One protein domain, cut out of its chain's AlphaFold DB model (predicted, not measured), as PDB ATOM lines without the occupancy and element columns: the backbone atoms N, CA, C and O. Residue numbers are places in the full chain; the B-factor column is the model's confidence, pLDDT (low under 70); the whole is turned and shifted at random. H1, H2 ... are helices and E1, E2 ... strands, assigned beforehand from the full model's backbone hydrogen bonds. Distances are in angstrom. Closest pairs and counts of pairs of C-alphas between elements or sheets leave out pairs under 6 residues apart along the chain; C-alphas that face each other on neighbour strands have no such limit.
ATOM      1  N   ASN A 136     -12.205 -59.666  11.950       93.19
ATOM      2  CA  ASN A 136     -12.153 -59.817  13.400       93.19
ATOM      3  C   ASN A 136     -12.096 -58.435  14.076       93.19
ATOM      4  O   ASN A 136     -11.053 -57.782  14.131       93.19
ATOM      5  N   VAL A 137     -13.255 -57.974  14.544       95.75
ATOM      6  CA  VAL A 137     -13.418 -56.692  15.234       95.75
ATOM      7  C   VAL A 137     -13.349 -56.890  16.745       95.75
ATOM      8  O   VAL A 137     -14.120 -57.675  17.301       95.75
ATOM      9  N   GLU A 138     -12.489 -56.112  17.400       95.81
ATOM     10  CA  GLU A 138     -12.310 -56.086  18.853       95.81
ATOM     11  C   GLU A 138     -12.676 -54.720  19.456       95.81
ATOM     12  O   GLU A 138     -12.907 -53.731  18.755       95.81
ATOM     13  N   SER A 139     -12.734 -54.652  20.789       97.12
ATOM     14  CA  SER A 139     -12.916 -53.391  21.510       97.12
ATOM     15  C   SER A 139     -11.762 -52.424  21.248       97.12
ATOM     16  O   SER A 139     -10.601 -52.824  21.228       97.12
ATOM     17  N   GLY A 140     -12.071 -51.136  21.119       96.88
ATOM     18  CA  GLY A 140     -11.087 -50.100  20.804       96.88
ATOM     19  C   GLY A 140     -10.880 -49.886  19.307       96.88
ATOM     20  O   GLY A 140     -10.141 -48.986  18.924       96.88
ATOM     21  N   TYR A 141     -11.524 -50.662  18.438       97.62
ATOM     22  CA  TYR A 141     -11.441 -50.428  16.998       97.62
ATOM     23  C   TYR A 141     -12.456 -49.358  16.592       97.62
ATOM     24  O   TYR A 141     -13.548 -49.280  17.154       97.62
ATOM     25  N   VAL A 142     -12.097 -48.531  15.616       97.69
ATOM     26  CA  VAL A 142     -13.020 -47.625  14.933       97.69
ATOM     27  C   VAL A 142     -13.448 -48.310  13.650       97.69
ATOM     28  O   VAL A 142     -12.607 -48.649  12.816       97.69
ATOM     29  N   VAL A 143     -14.747 -48.536  13.514       97.88
ATOM     30  CA  VAL A 143     -15.328 -49.295  12.406       97.88
ATOM     31  C   VAL A 143     -16.308 -48.442  11.624       97.88
ATOM     32  O   VAL A 143     -16.940 -47.545  12.180       97.88
ATOM     33  N   GLU A 144     -16.428 -48.750  10.341       97.38
ATOM     34  CA  GLU A 144     -17.467 -48.270   9.443       97.38
ATOM     35  C   GLU A 144     -18.289 -49.474   8.984       97.38
ATOM     36  O   GLU A 144     -17.750 -50.444   8.450       97.38
ATOM     37  N   ILE A 145     -19.590 -49.429   9.234       97.19
ATOM     38  CA  ILE A 145     -20.528 -50.506   8.936       97.19
ATOM     39  C   ILE A 145     -21.575 -49.945   7.989       97.19
ATOM     40  O   ILE A 145     -22.258 -48.978   8.325       97.19
ATOM     41  N   LYS A 146     -21.715 -50.562   6.819       96.38
ATOM     42  CA  LYS A 146     -22.793 -50.258   5.876       96.38
ATOM     43  C   LYS A 146     -23.900 -51.280   6.066       96.38
ATOM     44  O   LYS A 146     -23.660 -52.477   5.909       96.38
ATOM     45  N   MET A 147     -25.088 -50.809   6.409       94.81
ATOM     46  CA  MET A 147     -26.243 -51.640   6.726       94.81
ATOM     47  C   MET A 147     -27.462 -51.147   5.961       94.81
ATOM     48  O   MET A 147     -27.677 -49.947   5.832       94.81
ATOM     49  N   GLU A 148     -28.260 -52.077   5.462       94.19
ATOM     50  CA  GLU A 148     -29.553 -51.771   4.870       94.19
ATOM     51  C   GLU A 148     -30.593 -51.503   5.959       94.19
ATOM     52  O   GLU A 148     -30.694 -52.249   6.937       94.19
ATOM     53  N   ALA A 149     -31.343 -50.411   5.811       89.62
ATOM     54  CA  ALA A 149     -32.418 -50.076   6.732       89.62
ATOM     55  C   ALA A 149     -33.626 -51.007   6.499       89.62
ATOM     56  O   ALA A 149     -34.068 -51.136   5.358       89.62
ATOM     57  N   PRO A 150     -34.203 -51.624   7.548       84.38
ATOM     58  CA  PRO A 150     -35.347 -52.524   7.385       84.38
ATOM     59  C   PRO A 150     -36.623 -51.795   6.930       84.38
ATOM     60  O   PRO A 150     -37.425 -52.364   6.198       84.38
ATOM     61  N   GLU A 151     -36.799 -50.537   7.342       87.31
ATOM     62  CA  GLU A 151     -37.977 -49.717   7.022       87.31
ATOM     63  C   GLU A 151     -37.949 -49.201   5.577       87.31
ATOM     64  O   GLU A 151     -38.954 -49.225   4.874       87.31
ATOM     65  N   ASN A 152     -36.770 -48.774   5.114       85.44
ATOM     66  CA  ASN A 152     -36.572 -48.174   3.799       85.44
ATOM     67  C   ASN A 152     -35.772 -49.137   2.918       85.44
ATOM     68  O   ASN A 152     -34.541 -49.051   2.860       85.44
ATOM     69  N   LYS A 153     -36.477 -50.056   2.247       82.81
ATOM     70  CA  LYS A 153     -35.872 -51.071   1.368       82.81
ATOM     71  C   LYS A 153     -34.910 -50.414   0.370       82.81
ATOM     72  O   LYS A 153     -35.293 -49.484  -0.335       82.81
ATOM     73  N   GLY A 154     -33.662 -50.881   0.328       85.06
ATOM     74  CA  GLY A 154     -32.612 -50.357  -0.551       85.06
ATOM     75  C   GLY A 154     -31.797 -49.171  -0.012       85.06
ATOM     76  O   GLY A 154     -30.726 -48.890  -0.553       85.06
ATOM     77  N   ARG A 155     -32.214 -48.490   1.068       93.62
ATOM     78  CA  ARG A 155     -31.406 -47.412   1.665       93.62
ATOM     79  C   ARG A 155     -30.265 -47.999   2.495       93.62
ATOM     80  O   ARG A 155     -30.490 -48.675   3.498       93.62
ATOM     81  N   ILE A 156     -29.031 -47.671   2.116       94.94
ATOM     82  CA  ILE A 156     -27.829 -48.062   2.858       94.94
ATOM     83  C   ILE A 156     -27.465 -46.956   3.850       94.94
ATOM     84  O   ILE A 156     -27.056 -45.859   3.471       94.94
ATOM     85  N   THR A 157     -27.567 -47.267   5.136       94.00
ATOM     86  CA  THR A 157     -27.113 -46.411   6.232       94.00
ATOM     87  C   THR A 157     -25.682 -46.774   6.606       94.00
ATOM     88  O   THR A 157     -25.340 -47.945   6.783       94.00
ATOM     89  N   THR A 158     -24.832 -45.760   6.754       95.50
ATOM     90  CA  THR A 158     -23.444 -45.942   7.195       95.50
ATOM     91  C   THR A 158     -23.330 -45.565   8.668       95.50
ATOM     92  O   THR A 158     -23.672 -44.454   9.065       95.50
ATOM     93  N   ILE A 159     -22.840 -46.494   9.484       96.19
ATOM     94  CA  ILE A 159     -22.580 -46.298  10.910       96.19
ATOM     95  C   ILE A 159     -21.075 -46.317  11.123       96.19
ATOM     96  O   ILE A 159     -20.425 -47.339  10.907       96.19
ATOM     97  N   LYS A 160     -20.518 -45.196  11.581       96.75
ATOM     98  CA  LYS A 160     -19.092 -45.068  11.891       96.75
ATOM     99  C   LYS A 160     -18.900 -44.725  13.359       96.75
ATOM    100  O   LYS A 160     -19.490 -43.769  13.851       96.75
ATOM    101  N   GLY A 161     -18.067 -45.484  14.064       97.19
ATOM    102  CA  GLY A 161     -17.849 -45.236  15.487       97.19
ATOM    103  C   GLY A 161     -16.864 -46.173  16.165       97.19
ATOM    104  O   GLY A 161     -16.274 -47.057  15.546       97.19
ATOM    105  N   LEU A 162     -16.688 -45.952  17.465       98.00
ATOM    106  CA  LEU A 162     -15.806 -46.738  18.319       98.00
ATOM    107  C   LEU A 162     -16.527 -47.987  18.821       98.00
ATOM    108  O   LEU A 162     -17.591 -47.895  19.430       98.00
ATOM    109  N   VAL A 163     -15.905 -49.148  18.665       98.25
ATOM    110  CA  VAL A 163     -16.372 -50.387  19.282       98.25
ATOM    111  C   VAL A 163     -16.015 -50.366  20.762       98.25
ATOM    112  O   VAL A 163     -14.852 -50.508  21.145       98.25
ATOM    113  N   ILE A 164     -17.022 -50.195  21.614       98.00
ATOM    114  CA  ILE A 164     -16.843 -50.187  23.070       98.00
ATOM    115  C   ILE A 164     -16.818 -51.597  23.652       98.00
ATOM    116  O   ILE A 164     -16.319 -51.791  24.753       98.00
ATOM    117  N   GLY A 165     -17.336 -52.593  22.941       97.88
ATOM    118  CA  GLY A 165     -17.311 -53.973  23.400       97.88
ATOM    119  C   GLY A 165     -17.903 -54.933  22.386       97.88
ATOM    120  O   GLY A 165     -18.659 -54.539  21.498       97.88
ATOM    121  N   ARG A 166     -17.574 -56.210  22.560       96.81
ATOM    122  CA  ARG A 166     -18.068 -57.321  21.749       96.81
ATOM    123  C   ARG A 166     -18.682 -58.385  22.655       96.81
ATOM    124  O   ARG A 166     -18.120 -58.713  23.699       96.81
ATOM    125  N   ARG A 167     -19.845 -58.905  22.268       96.38
ATOM    126  CA  ARG A 167     -20.492 -60.069  22.877       96.38
ATOM    127  C   ARG A 167     -20.333 -61.241  21.917       96.38
ATOM    128  O   ARG A 167     -20.880 -61.186  20.823       96.38
ATOM    129  N   ASN A 168     -19.625 -62.281  22.340       95.50
ATOM    130  CA  ASN A 168     -19.493 -63.526  21.585       95.50
ATOM    131  C   ASN A 168     -20.604 -64.481  22.025       95.50
ATOM    132  O   ASN A 168     -20.692 -64.800  23.207       95.50
ATOM    133  N   SER A 169     -21.476 -64.876  21.100       95.56
ATOM    134  CA  SER A 169     -22.646 -65.719  21.381       95.56
ATOM    135  C   SER A 169     -23.058 -66.483  20.120       95.56
ATOM    136  O   SER A 169     -24.175 -66.308  19.640       95.56
ATOM    137  N   GLY A 170     -22.123 -67.229  19.521       94.81
ATOM    138  CA  GLY A 170     -22.366 -67.973  18.278       94.81
ATOM    139  C   GLY A 170     -22.846 -67.058  17.150       94.81
ATOM    140  O   GLY A 170     -22.223 -66.022  16.878       94.81
ATOM    141  N   ILE A 171     -23.986 -67.400  16.553       95.94
ATOM    142  CA  ILE A 171     -24.642 -66.617  15.499       95.94
ATOM    143  C   ILE A 171     -25.135 -65.241  15.983       95.94
ATOM    144  O   ILE A 171     -25.129 -64.267  15.233       95.94
ATOM    145  N   SER A 172     -25.465 -65.101  17.268       96.06
ATOM    146  CA  SER A 172     -25.906 -63.835  17.876       96.06
ATOM    147  C   SER A 172     -24.744 -62.962  18.365       96.06
ATOM    148  O   SER A 172     -24.920 -62.079  19.211       96.06
ATOM    149  N   THR A 173     -23.527 -63.206  17.873       96.81
ATOM    150  CA  THR A 173     -22.363 -62.377  18.204       96.81
ATOM    151  C   THR A 173     -22.580 -60.946  17.718       96.81
ATOM    152  O   THR A 173     -22.878 -60.712  16.548       96.81
ATOM    153  N   ALA A 174     -22.411 -59.975  18.614       97.31
ATOM    154  CA  ALA A 174     -22.721 -58.573  18.355       97.31
ATOM    155  C   ALA A 174     -21.632 -57.635  18.882       97.31
ATOM    156  O   ALA A 174     -20.970 -57.911  19.886       97.31
ATOM    157  N   ILE A 175     -21.481 -56.489  18.225       97.69
ATOM    158  CA  ILE A 175     -20.592 -55.401  18.637       97.69
ATOM    159  C   ILE A 175     -21.409 -54.194  19.078       97.69
ATOM    160  O   ILE A 175     -22.468 -53.903  18.532       97.69
ATOM    161  N   ARG A 176     -20.914 -53.491  20.096       98.06
ATOM    162  CA  ARG A 176     -21.484 -52.232  20.576       98.06
ATOM    163  C   ARG A 176     -20.653 -51.086  20.028       98.06
ATOM    164  O   ARG A 176     -19.472 -50.989  20.362       98.06
ATOM    165  N   VAL A 177     -21.263 -50.241  19.207       97.88
ATOM    166  CA  VAL A 177     -20.619 -49.088  18.574       97.88
ATOM    167  C   VAL A 177     -21.139 -47.813  19.226       97.88
ATOM    168  O   VAL A 177     -22.342 -47.587  19.265       97.88
ATOM    169  N   ARG A 178     -20.231 -46.986  19.744       97.19
ATOM    170  CA  ARG A 178     -20.519 -45.650  20.277       97.19
ATOM    171  C   ARG A 178     -20.094 -44.618  19.236       97.19
ATOM    172  O   ARG A 178     -18.946 -44.650  18.783       97.19
ATOM    173  N   ARG A 179     -21.003 -43.721  18.856       96.06
ATOM    174  CA  ARG A 179     -20.759 -42.639  17.891       96.06
ATOM    175  C   ARG A 179     -21.472 -41.356  18.299       96.06
ATOM    176  O   ARG A 179     -22.409 -41.402  19.086       96.06
ATOM    177  N   LEU A 180     -21.022 -40.234  17.753       95.69
ATOM    178  CA  LEU A 180     -21.744 -38.968  17.803       95.69
ATOM    179  C   LEU A 180     -22.559 -38.850  16.512       95.69
ATOM    180  O   LEU A 180     -21.972 -38.833  15.435       95.69
ATOM    181  N   GLU A 181     -23.880 -38.796  16.627       94.31
ATOM    182  CA  GLU A 181     -24.811 -38.612  15.513       94.31
ATOM    183  C   GLU A 181     -25.668 -37.381  15.817       94.31
ATOM    184  O   GLU A 181     -26.256 -37.298  16.893       94.31
ATOM    185  N   SER A 182     -25.724 -36.405  14.907       93.38
ATOM    186  CA  SER A 182     -26.555 -35.196  15.072       93.38
ATOM    187  C   SER A 182     -26.386 -34.487  16.431       93.38
ATOM    188  O   SER A 182     -27.350 -34.027  17.029       93.38
ATOM    189  N   GLY A 183     -25.156 -34.441  16.955       93.88
ATOM    190  CA  GLY A 183     -24.842 -33.819  18.249       93.88
ATOM    191  C   GLY A 183     -25.146 -34.677  19.485       93.88
ATOM    192  O   GLY A 183     -24.707 -34.334  20.580       93.88
ATOM    193  N   VAL A 184     -25.804 -35.827  19.326       96.12
ATOM    194  CA  VAL A 184     -26.127 -36.756  20.415       96.12
ATOM    195  C   VAL A 184     -25.224 -37.985  20.347       96.12
ATOM    196  O   VAL A 184     -24.902 -38.504  19.278       96.12
ATOM    197  N   VAL A 185     -24.774 -38.472  21.503       97.12
ATOM    198  CA  VAL A 185     -23.974 -39.699  21.556       97.12
ATOM    199  C   VAL A 185     -24.900 -40.909  21.555       97.12
ATOM    200  O   VAL A 185     -25.591 -41.172  22.535       97.12
ATOM    201  N   THR A 186     -24.876 -41.674  20.471       96.38
ATOM    202  CA  THR A 186     -25.669 -42.895  20.311       96.38
ATOM    203  C   THR A 186     -24.797 -44.131  20.518       96.38
ATOM    204  O   THR A 186     -23.674 -44.223  20.011       96.38
ATOM    205  N   GLU A 187     -25.330 -45.114  21.245       96.19
ATOM    206  CA  GLU A 187     -24.777 -46.468  21.312       96.19
ATOM    207  C   GLU A 187     -25.683 -47.427  20.537       96.19
ATOM    208  O   GLU A 187     -26.874 -47.529  20.819       96.19
ATOM    209  N   SER A 188     -25.119 -48.157  19.580       95.31
ATOM    210  CA  SER A 188     -25.850 -49.134  18.770       95.31
ATOM    211  C   SER A 188     -25.284 -50.534  18.985       95.31
ATOM    212  O   SER A 188     -24.068 -50.735  18.967       95.31
ATOM    213  N   LEU A 189     -26.166 -51.515  19.184       96.88
ATOM    214  CA  LEU A 189     -25.818 -52.934  19.215       96.88
ATOM    215  C   LEU A 189     -26.037 -53.525  17.820       96.88
ATOM    216  O   LEU A 189     -27.159 -53.543  17.333       96.88
ATOM    217  N   ILE A 190     -24.970 -54.013  17.194       96.12
ATOM    218  CA  ILE A 190     -25.001 -54.503  15.815       96.12
ATOM    219  C   ILE A 190     -24.635 -55.993  15.811       96.12
ATOM    220  O   ILE A 190     -23.491 -56.330  16.145       96.12
ATOM    221  N   PRO A 191     -25.570 -56.898  15.461       95.81
ATOM    222  CA  PRO A 191     -25.274 -58.313  15.250       95.81
ATOM    223  C   PRO A 191     -24.345 -58.476  14.050       95.81
ATOM    224  O   PRO A 191     -24.652 -58.010  12.961       95.81
ATOM    225  N   ILE A 192     -23.207 -59.143  14.227       95.88
ATOM    226  CA  ILE A 192     -22.181 -59.234  13.183       95.88
ATOM    227  C   ILE A 192     -22.659 -60.080  12.012       95.88
ATOM    228  O   ILE A 192     -22.340 -59.727  10.881       95.88
ATOM    229  N   TYR A 193     -23.421 -61.147  12.281       95.75
ATOM    230  CA  TYR A 193     -23.837 -62.161  11.307       95.75
ATOM    231  C   TYR A 193     -25.205 -61.898  10.646       95.75
ATOM    232  O   TYR A 193     -25.673 -62.728   9.882       95.75
ATOM    233  N   THR A 194     -25.830 -60.735  10.860       93.94
ATOM    234  CA  THR A 194     -27.107 -60.403  10.192       93.94
ATOM    235  C   THR A 194     -26.944 -60.197   8.674       93.94
ATOM    236  O   THR A 194     -25.951 -59.584   8.266       93.94
ATOM    237  N   PRO A 195     -27.898 -60.639   7.830       92.50
ATOM    238  CA  PRO A 195     -27.850 -60.431   6.376       92.50
ATOM    239  C   PRO A 195     -27.991 -58.957   5.964       92.50
ATOM    240  O   PRO A 195     -27.577 -58.571   4.875       92.50
ATOM    241  N   ASN A 196     -28.514 -58.098   6.846       93.44
ATOM    242  CA  ASN A 196     -28.716 -56.676   6.546       93.44
ATOM    243  C   ASN A 196     -27.393 -55.893   6.429       93.44
ATOM    244  O   ASN A 196     -27.379 -54.760   5.943       93.44
ATOM    245  N   ILE A 197     -26.273 -56.451   6.900       95.06
ATOM    246  CA  ILE A 197     -24.960 -55.808   6.800       95.06
ATOM    247  C   ILE A 197     -24.362 -56.083   5.425       95.06
ATOM    248  O   ILE A 197     -24.091 -57.224   5.069       95.06
ATOM    249  N   ARG A 198     -24.058 -55.010   4.695       94.00
ATOM    250  CA  ARG A 198     -23.412 -55.072   3.381       94.00
ATOM    251  C   ARG A 198     -21.892 -55.132   3.482       94.00
ATOM    252  O   ARG A 198     -21.257 -55.863   2.737       94.00
ATOM    253  N   SER A 199     -21.287 -54.355   4.381       94.56
ATOM    254  CA  SER A 199     -19.834 -54.407   4.604       94.56
ATOM    255  C   SER A 199     -19.442 -53.890   5.985       94.56
ATOM    256  O   SER A 199     -20.115 -53.026   6.553       94.56
ATOM    257  N   ILE A 200     -18.330 -54.413   6.507       96.38
ATOM    258  CA  ILE A 200     -17.697 -53.970   7.752       96.38
ATOM    259  C   ILE A 200     -16.243 -53.632   7.432       96.38
ATOM    260  O   ILE A 200     -15.475 -54.505   7.036       96.38
ATOM    261  N   LYS A 201     -15.848 -52.374   7.626       96.44
ATOM    262  CA  LYS A 201     -14.471 -51.909   7.437       96.44
ATOM    263  C   LYS A 201     -13.888 -51.444   8.766       96.44
ATOM    264  O   LYS A 201     -14.515 -50.683   9.502       96.44
ATOM    265  N   VAL A 202     -12.674 -51.891   9.081       97.44
ATOM    266  CA  VAL A 202     -11.908 -51.390  10.231       97.44
ATOM    267  C   VAL A 202     -11.080 -50.204   9.751       97.44
ATOM    268  O   VAL A 202     -10.201 -50.372   8.912       97.44
ATOM    269  N   LEU A 203     -11.364 -49.016  10.278       96.75
ATOM    270  CA  LEU A 203     -10.674 -47.783   9.900       96.75
ATOM    271  C   LEU A 203      -9.412 -47.572  10.735       96.75
ATOM    272  O   LEU A 203      -8.340 -47.290  10.210       96.75
ATOM    273  N   GLU A 204      -9.536 -47.715  12.052       96.25
ATOM    274  CA  GLU A 204      -8.443 -47.463  12.987       96.25
ATOM    275  C   GLU A 204      -8.459 -48.506  14.107       96.25
ATOM    276  O   GLU A 204      -9.517 -48.870  14.620       96.25
ATOM    277  N   LYS A 205      -7.282 -48.969  14.531       96.25
ATOM    278  CA  LYS A 205      -7.136 -49.843  15.701       96.25
ATOM    279  C   LYS A 205      -6.595 -49.037  16.868       96.25
ATOM    280  O   LYS A 205      -5.456 -48.562  16.796       96.25
ATOM    281  N   ARG A 206      -7.373 -48.909  17.950       96.25
ATOM    282  CA  ARG A 206      -6.920 -48.215  19.159       96.25
ATOM    283  C   ARG A 206      -6.487 -49.161  20.264       96.25
ATOM    284  O   ARG A 206      -7.068 -50.212  20.490       96.25
ATOM    285  N   SER A 207      -5.432 -48.760  20.962       95.25
ATOM    286  CA  SER A 207      -4.810 -49.495  22.046       95.25
ATOM    287  C   SER A 207      -5.596 -49.227  23.311       95.25
ATOM    288  O   SER A 207      -5.530 -48.142  23.891       95.25
ATOM    289  N   VAL A 208      -6.299 -50.253  23.756       97.00
ATOM    290  CA  VAL A 208      -7.086 -50.242  24.981       97.00
ATOM    291  C   VAL A 208      -6.591 -51.328  25.921       97.00
ATOM    292  O   VAL A 208      -5.961 -52.291  25.495       97.00
ATOM    293  N   ARG A 209      -6.835 -51.139  27.219       93.81
ATOM    294  CA  ARG A 209      -6.484 -52.126  28.253       93.81
ATOM    295  C   ARG A 209      -7.685 -52.958  28.707       93.81
ATOM    296  O   ARG A 209      -7.504 -54.070  29.173       93.81
ATOM    297  N   ARG A 210      -8.903 -52.415  28.597       96.50
ATOM    298  CA  ARG A 210     -10.144 -53.089  29.010       96.50
ATOM    299  C   ARG A 210     -10.847 -53.687  27.791       96.50
ATOM    300  O   ARG A 210     -10.934 -53.021  26.766       96.50
ATOM    301  N   ALA A 211     -11.415 -54.884  27.945       96.31
ATOM    302  CA  ALA A 211     -12.220 -55.551  26.910       96.31
ATOM    303  C   ALA A 211     -13.582 -54.871  26.657       96.31
ATOM    304  O   ALA A 211     -14.197 -55.051  25.607       96.31
ATOM    305  N   LYS A 212     -14.080 -54.099  27.634       97.31
ATOM    306  CA  LYS A 212     -15.281 -53.264  27.510       97.31
ATOM    307  C   LYS A 212     -14.968 -51.844  27.975       97.31
ATOM    308  O   LYS A 212     -14.526 -51.630  29.103       97.31
ATOM    309  N   LEU A 213     -15.200 -50.869  27.107       97.06
ATOM    310  CA  LEU A 213     -14.846 -49.463  27.292       97.06
ATOM    311  C   LEU A 213     -15.993 -48.650  27.901       97.06
ATOM    312  O   LEU A 213     -16.205 -47.511  27.518       97.06
ATOM    313  N   TYR A 214     -16.751 -49.202  28.852       97.56
ATOM    314  CA  TYR A 214     -17.899 -48.482  29.431       97.56
ATOM    315  C   TYR A 214     -17.522 -47.200  30.171       97.56
ATOM    316  O   TYR A 214     -18.332 -46.284  30.228       97.56
ATOM    317  N   TYR A 215     -16.272 -47.078  30.615       96.06
ATOM    318  CA  TYR A 215     -15.742 -45.834  31.175       96.06
ATOM    319  C   TYR A 215     -15.766 -44.661  30.174       96.06
ATOM    320  O   TYR A 215     -15.673 -43.508  30.573       96.06
ATOM    321  N   THR A 216     -15.900 -44.905  28.859       95.81
ATOM    322  CA  THR A 216     -16.067 -43.815  27.879       95.81
ATOM    323  C   THR A 216     -17.448 -43.162  27.944       95.81
ATOM    324  O   THR A 216     -17.698 -42.225  27.193       95.81
ATOM    325  N   ARG A 217     -18.367 -43.673  28.776       96.38
ATOM    326  CA  ARG A 217     -19.693 -43.081  29.018       96.38
ATOM    327  C   ARG A 217     -19.628 -41.870  29.934       96.38
ATOM    328  O   ARG A 217     -20.344 -40.912  29.693       96.38
ATOM    329  N   GLU A 218     -18.718 -41.904  30.901       95.81
ATOM    330  CA  GLU A 218     -18.450 -40.815  31.850       95.81
ATOM    331  C   GLU A 218     -17.764 -39.615  31.181       95.81
ATOM    332  O   GLU A 218     -17.607 -38.561  31.784       95.81
ATOM    333  N   LYS A 219     -17.329 -39.770  29.924       95.00
ATOM    334  CA  LYS A 219     -16.594 -38.756  29.173       95.00
ATOM    335  C   LYS A 219     -17.360 -38.344  27.915       95.00
ATOM    336  O   LYS A 219     -17.962 -39.201  27.255       95.00
ATOM    337  N   PRO A 220     -17.270 -37.068  27.502       95.94
ATOM    338  CA  PRO A 220     -17.783 -36.658  26.206       95.94
ATOM    339  C   PRO A 220     -17.018 -37.385  25.095       95.94
ATOM    340  O   PRO A 220     -15.808 -37.629  25.187       95.94
ATOM    341  N   PHE A 221     -17.739 -37.747  24.033       96.00
ATOM    342  CA  PHE A 221     -17.243 -38.645  22.990       96.00
ATOM    343  C   PHE A 221     -15.919 -38.166  22.374       96.00
ATOM    344  O   PHE A 221     -14.969 -38.944  22.270       96.00
ATOM    345  N   ASN A 222     -15.816 -36.876  22.054       95.81
ATOM    346  CA  ASN A 222     -14.627 -36.294  21.427       95.81
ATOM    347  C   ASN A 222     -13.377 -36.396  22.319       95.81
ATOM    348  O   ASN A 222     -12.296 -36.728  21.828       95.81
ATOM    349  N   ILE A 223     -13.523 -36.185  23.633       97.00
ATOM    350  CA  ILE A 223     -12.411 -36.292  24.590       97.00
ATOM    351  C   ILE A 223     -11.973 -37.749  24.723       97.00
ATOM    352  O   ILE A 223     -10.790 -38.050  24.570       97.00
ATOM    353  N   ALA A 224     -12.922 -38.672  24.914       96.25
ATOM    354  CA  ALA A 224     -12.620 -40.100  24.991       96.25
ATOM    355  C   ALA A 224     -11.891 -40.592  23.729       96.25
ATOM    356  O   ALA A 224     -10.913 -41.340  23.810       96.25
ATOM    357  N   MET A 225     -12.329 -40.134  22.554       96.25
ATOM    358  CA  MET A 225     -11.690 -40.470  21.289       96.25
ATOM    359  C   MET A 225     -10.263 -39.915  21.203       96.25
ATOM    360  O   MET A 225      -9.363 -40.646  20.785       96.25
ATOM    361  N   ARG A 226     -10.024 -38.668  21.615       96.88
ATOM    362  CA  ARG A 226      -8.683 -38.066  21.607       96.88
ATOM    363  C   ARG A 226      -7.731 -38.781  22.570       96.88
ATOM    364  O   ARG A 226      -6.618 -39.122  22.178       96.88
ATOM    365  N   GLU A 227      -8.168 -39.085  23.791       96.00
ATOM    366  CA  GLU A 227      -7.354 -39.807  24.780       96.00
ATOM    367  C   GLU A 227      -6.921 -41.193  24.281       96.00
ATOM    368  O   GLU A 227      -5.765 -41.595  24.435       96.00
ATOM    369  N   LEU A 228      -7.843 -41.943  23.668       95.94
ATOM    370  CA  LEU A 228      -7.540 -43.262  23.113       95.94
ATOM    371  C   LEU A 228      -6.529 -43.184  21.960       95.94
ATOM    372  O   LEU A 228      -5.656 -44.048  21.868       95.94
ATOM    373  N   ALA A 229      -6.613 -42.146  21.126       95.75
ATOM    374  CA  ALA A 229      -5.651 -41.892  20.054       95.75
ATOM    375  C   ALA A 229      -4.269 -41.459  20.587       95.75
ATOM    376  O   ALA A 229      -3.229 -41.852  20.068       95.75
ATOM    377  N   GLN A 230      -4.207 -40.707  21.685       96.06
ATOM    378  CA  GLN A 230      -2.919 -40.395  22.317       96.06
ATOM    379  C   GLN A 230      -2.272 -41.650  22.918       96.06
ATOM    380  O   GLN A 230      -1.062 -41.854  22.804       96.06
ATOM    381  N   ARG A 231      -3.072 -42.532  23.530       94.94
ATOM    382  CA  ARG A 231      -2.588 -43.809  24.078       94.94
ATOM    383  C   ARG A 231      -2.029 -44.729  22.995       94.94
ATOM    384  O   ARG A 231      -1.023 -45.395  23.238       94.94
ATOM    385  N   THR A 232      -2.644 -44.774  21.812       95.62
ATOM    386  CA  THR A 232      -2.107 -45.548  20.680       95.62
ATOM    387  C   THR A 232      -0.778 -45.002  20.205       95.62
ATOM    388  O   THR A 232       0.149 -45.790  20.030       95.62
ATOM    389  N   ALA A 233      -0.679 -43.684  20.024       95.31
ATOM    390  CA  ALA A 233       0.540 -43.021  19.579       95.31
ATOM    391  C   ALA A 233       1.699 -43.281  20.553       95.31
ATOM    392  O   ALA A 233       2.728 -43.817  20.144       95.31
ATOM    393  N   LYS A 234       1.480 -43.047  21.856       95.56
ATOM    394  CA  LYS A 234       2.470 -43.326  22.912       95.56
ATOM    395  C   LYS A 234       2.916 -44.789  22.915       95.56
ATOM    396  O   LYS A 234       4.106 -45.074  22.994       95.56
ATOM    397  N   LYS A 235       1.981 -45.740  22.783       93.69
ATOM    398  CA  LYS A 235       2.323 -47.172  22.727       93.69
ATOM    399  C   LYS A 235       3.157 -47.512  21.490       93.69
ATOM    400  O   LYS A 235       4.123 -48.260  21.607       93.69
ATOM    401  N   LYS A 236       2.801 -46.980  20.316       93.94
ATOM    402  CA  LYS A 236       3.577 -47.178  19.082       93.94
ATOM    403  C   LYS A 236       5.001 -46.644  19.241       93.94
ATOM    404  O   LYS A 236       5.940 -47.347  18.889       93.94
ATOM    405  N   GLU A 237       5.154 -45.459  19.824       94.62
ATOM    406  CA  GLU A 237       6.454 -44.840  20.090       94.62
ATOM    407  C   GLU A 237       7.314 -45.646  21.077       94.62
ATOM    408  O   GLU A 237       8.501 -45.864  20.845       94.62
ATOM    409  N   MET A 238       6.725 -46.162  22.158       93.06
ATOM    410  CA  MET A 238       7.441 -47.041  23.091       93.06
ATOM    411  C   MET A 238       7.938 -48.321  22.402       93.06
ATOM    412  O   MET A 238       9.080 -48.730  22.605       93.06
ATOM    413  N   ILE A 239       7.111 -48.928  21.540       92.50
ATOM    414  CA  ILE A 239       7.483 -50.132  20.781       92.50
ATOM    415  C   ILE A 239       8.629 -49.834  19.804       92.50
ATOM    416  O   ILE A 239       9.557 -50.634  19.689       92.50
ATOM    417  N   THR A 240       8.590 -48.705  19.089       93.94
ATOM    418  CA  THR A 240       9.657 -48.351  18.138       93.94
ATOM    419  C   THR A 240      10.973 -48.051  18.850       93.94
ATOM    420  O   THR A 240      12.017 -48.511  18.387       93.94
ATOM    421  N   ARG A 241      10.939 -47.357  19.998       91.62
ATOM    422  CA  ARG A 241      12.121 -47.119  20.844       91.62
ATOM    423  C   ARG A 241      12.724 -48.433  21.357       91.62
ATOM    424  O   ARG A 241      13.914 -48.650  21.165       91.62
ATOM    425  N   GLY A 242      11.911 -49.347  21.895       88.06
ATOM    426  CA  GLY A 242      12.389 -50.648  22.391       88.06
ATOM    427  C   GLY A 242      12.973 -51.567  21.306       88.06
ATOM    428  O   GLY A 242      13.931 -52.294  21.546       88.06
ATOM    429  N   LYS A 243      12.456 -51.513  20.071       84.94
ATOM    430  CA  LYS A 243      13.054 -52.255  18.943       84.94
ATOM    431  C   LYS A 243      14.437 -51.719  18.556       84.94
ATOM    432  O   LYS A 243      15.305 -52.501  18.177       84.94
ATOM    433  N   ARG A 244      14.642 -50.398  18.636       83.25
ATOM    434  CA  ARG A 244      15.931 -49.758  18.321       83.25
ATOM    435  C   ARG A 244      17.017 -50.160  19.320       83.25
ATOM    436  O   ARG A 244      18.110 -50.512  18.886       83.25
ATOM    437  N   THR A 245      16.704 -50.175  20.614       83.94
ATOM    438  CA  THR A 245      17.665 -50.551  21.667       83.94
ATOM    439  C   THR A 245      18.084 -52.020  21.565       83.94
ATOM    440  O   THR A 245      19.272 -52.331  21.648       83.94
ATOM    441  N   ASN A 246      17.138 -52.926  21.289       80.00
ATOM    442  CA  ASN A 246      17.441 -54.353  21.149       80.00
ATOM    443  C   ASN A 246      18.329 -54.636  19.917       80.00
ATOM    444  O   ASN A 246      19.297 -55.385  19.993       80.00
ATOM    445  N   LYS A 247      18.072 -53.949  18.793       79.94
ATOM    446  CA  LYS A 247      18.889 -54.061  17.570       79.94
ATOM    447  C   LYS A 247      20.323 -53.540  17.746       79.94
ATOM    448  O   LYS A 247      21.233 -54.060  17.111       79.94
ATOM    449  N   GLN A 248      20.532 -52.508  18.566       79.25
ATOM    450  CA  GLN A 248      21.874 -51.991  18.870       79.25
ATOM    451  C   GLN A 248      22.671 -52.935  19.777       79.25
ATOM    452  O   GLN A 248      23.885 -53.025  19.631       79.25
ATOM    453  N   SER A 249      21.988 -53.658  20.665       72.31
ATOM    454  CA  SER A 249      22.617 -54.601  21.597       72.31
ATOM    455  C   SER A 249      23.072 -55.894  20.911       72.31
ATOM    456  O   SER A 249      24.077 -56.455  21.305       72.31
ATOM    457  N   GLN A 250      22.383 -56.333  19.851       73.12
ATOM    458  CA  GLN A 250      22.754 -57.519  19.052       73.12
ATOM    459  C   GLN A 250      23.876 -57.271  18.025       73.12
ATOM    460  O   GLN A 250      24.279 -58.190  17.322       73.12
ATOM    461  N   LYS A 251      24.323 -56.018  17.867       66.25
ATOM    462  CA  LYS A 251      25.387 -55.626  16.924       66.25
ATOM    463  C   LYS A 251      26.758 -55.453  17.591       66.25
ATOM    464  O   LYS A 251      27.707 -55.108  16.892       66.25
TER     465      LYS A 251
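Overview. This is residues 136 to 251 of the 252 residues of an uncharacterized protein of Zostera marina (UniProt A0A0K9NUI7). A strongly twisted sheet of five strands makes the body, and one long helix, H2, packs on it with its first part, residues 221 to 232, then runs on past it as an arm whose residues 237 to 251 stick out free. Strand E2 bends sharply, and the short helix H1 sits at the sheet just before H2. The printed part has 116 residues with five named strands and then two named helices, E1 E2 E3 E4 E5 H1 H2; the sheet's order is E4 - E3 - E2 - E1 - E5, antiparallel throughout, and the class is mixed, helices and strands. The whole is loose, with a radius of gyration of the C-alphas of 17.4 A, and spans 63 by 29 by 24 A, the arm making the length.

Along the chain. E1 holds residues 141 to 148, 21.8 A long, beginning at C-alpha 141 (-11.441, -50.428, 16.998). E2, residues 156 to 167, is 24.5 A long and bends by 98 degrees at Ile 164. E3, residues 174 to 181, measures 20.3 A; E4, residues 184 to 191, 22.2 A; E5, residues 197 to 205, 20.8 A. H1 is residues 214 to 217, 5.7 A. H2, residues 221 to 249, is 43.0 A long, from C-alpha 221 (-17.243, -38.645, 22.990) to C-alpha 249 (22.617, -54.601, 21.597).

Arrangement. E1 to E4 form a meander, each strand the antiparallel neighbour of the one before, with hairpins E1 and E2, E2 and E3, E3 and E4. The pairing of E2 is staggered: its residues 156 to 162 pair with E1, where N 159 and O 145 are 2.8 A apart, and its residues 162 to 167 with E3, where N 164 and O 176 are 2.9 A apart. Edge strand E4 pairs with E3 through N 186 and O 179, 2.8 A. E5, the other edge, pairs with E1 through N 144 and O 201, 2.8 A. H2 is on the sheet, in two layers, a helix on one face of a sheet, at a height over the sheet of 12.7 A. It lies over E5, slantwise to the strands, at 40 degrees to E5 on the local plane. The closest C-alphas of H2 and E3 are those of Phe 221 and Leu 180, 6.9 A. H1 only grazes the sheet; it is close to H2 but not clearly touching, Thr 216 to Ala 224, C-alphas 5.8 A apart. Every O i to N i+4 pair of H2 is within hydrogen-bond range; H1 is too short for one.

Size, cuts and confidence. The C-alphas of Glu 151 and Lys 251, 64.4 A, are farthest apart. The printed part has no cut and no long link. Mean pLDDT of the printed part is 93.9; residue 251 alone is under 70.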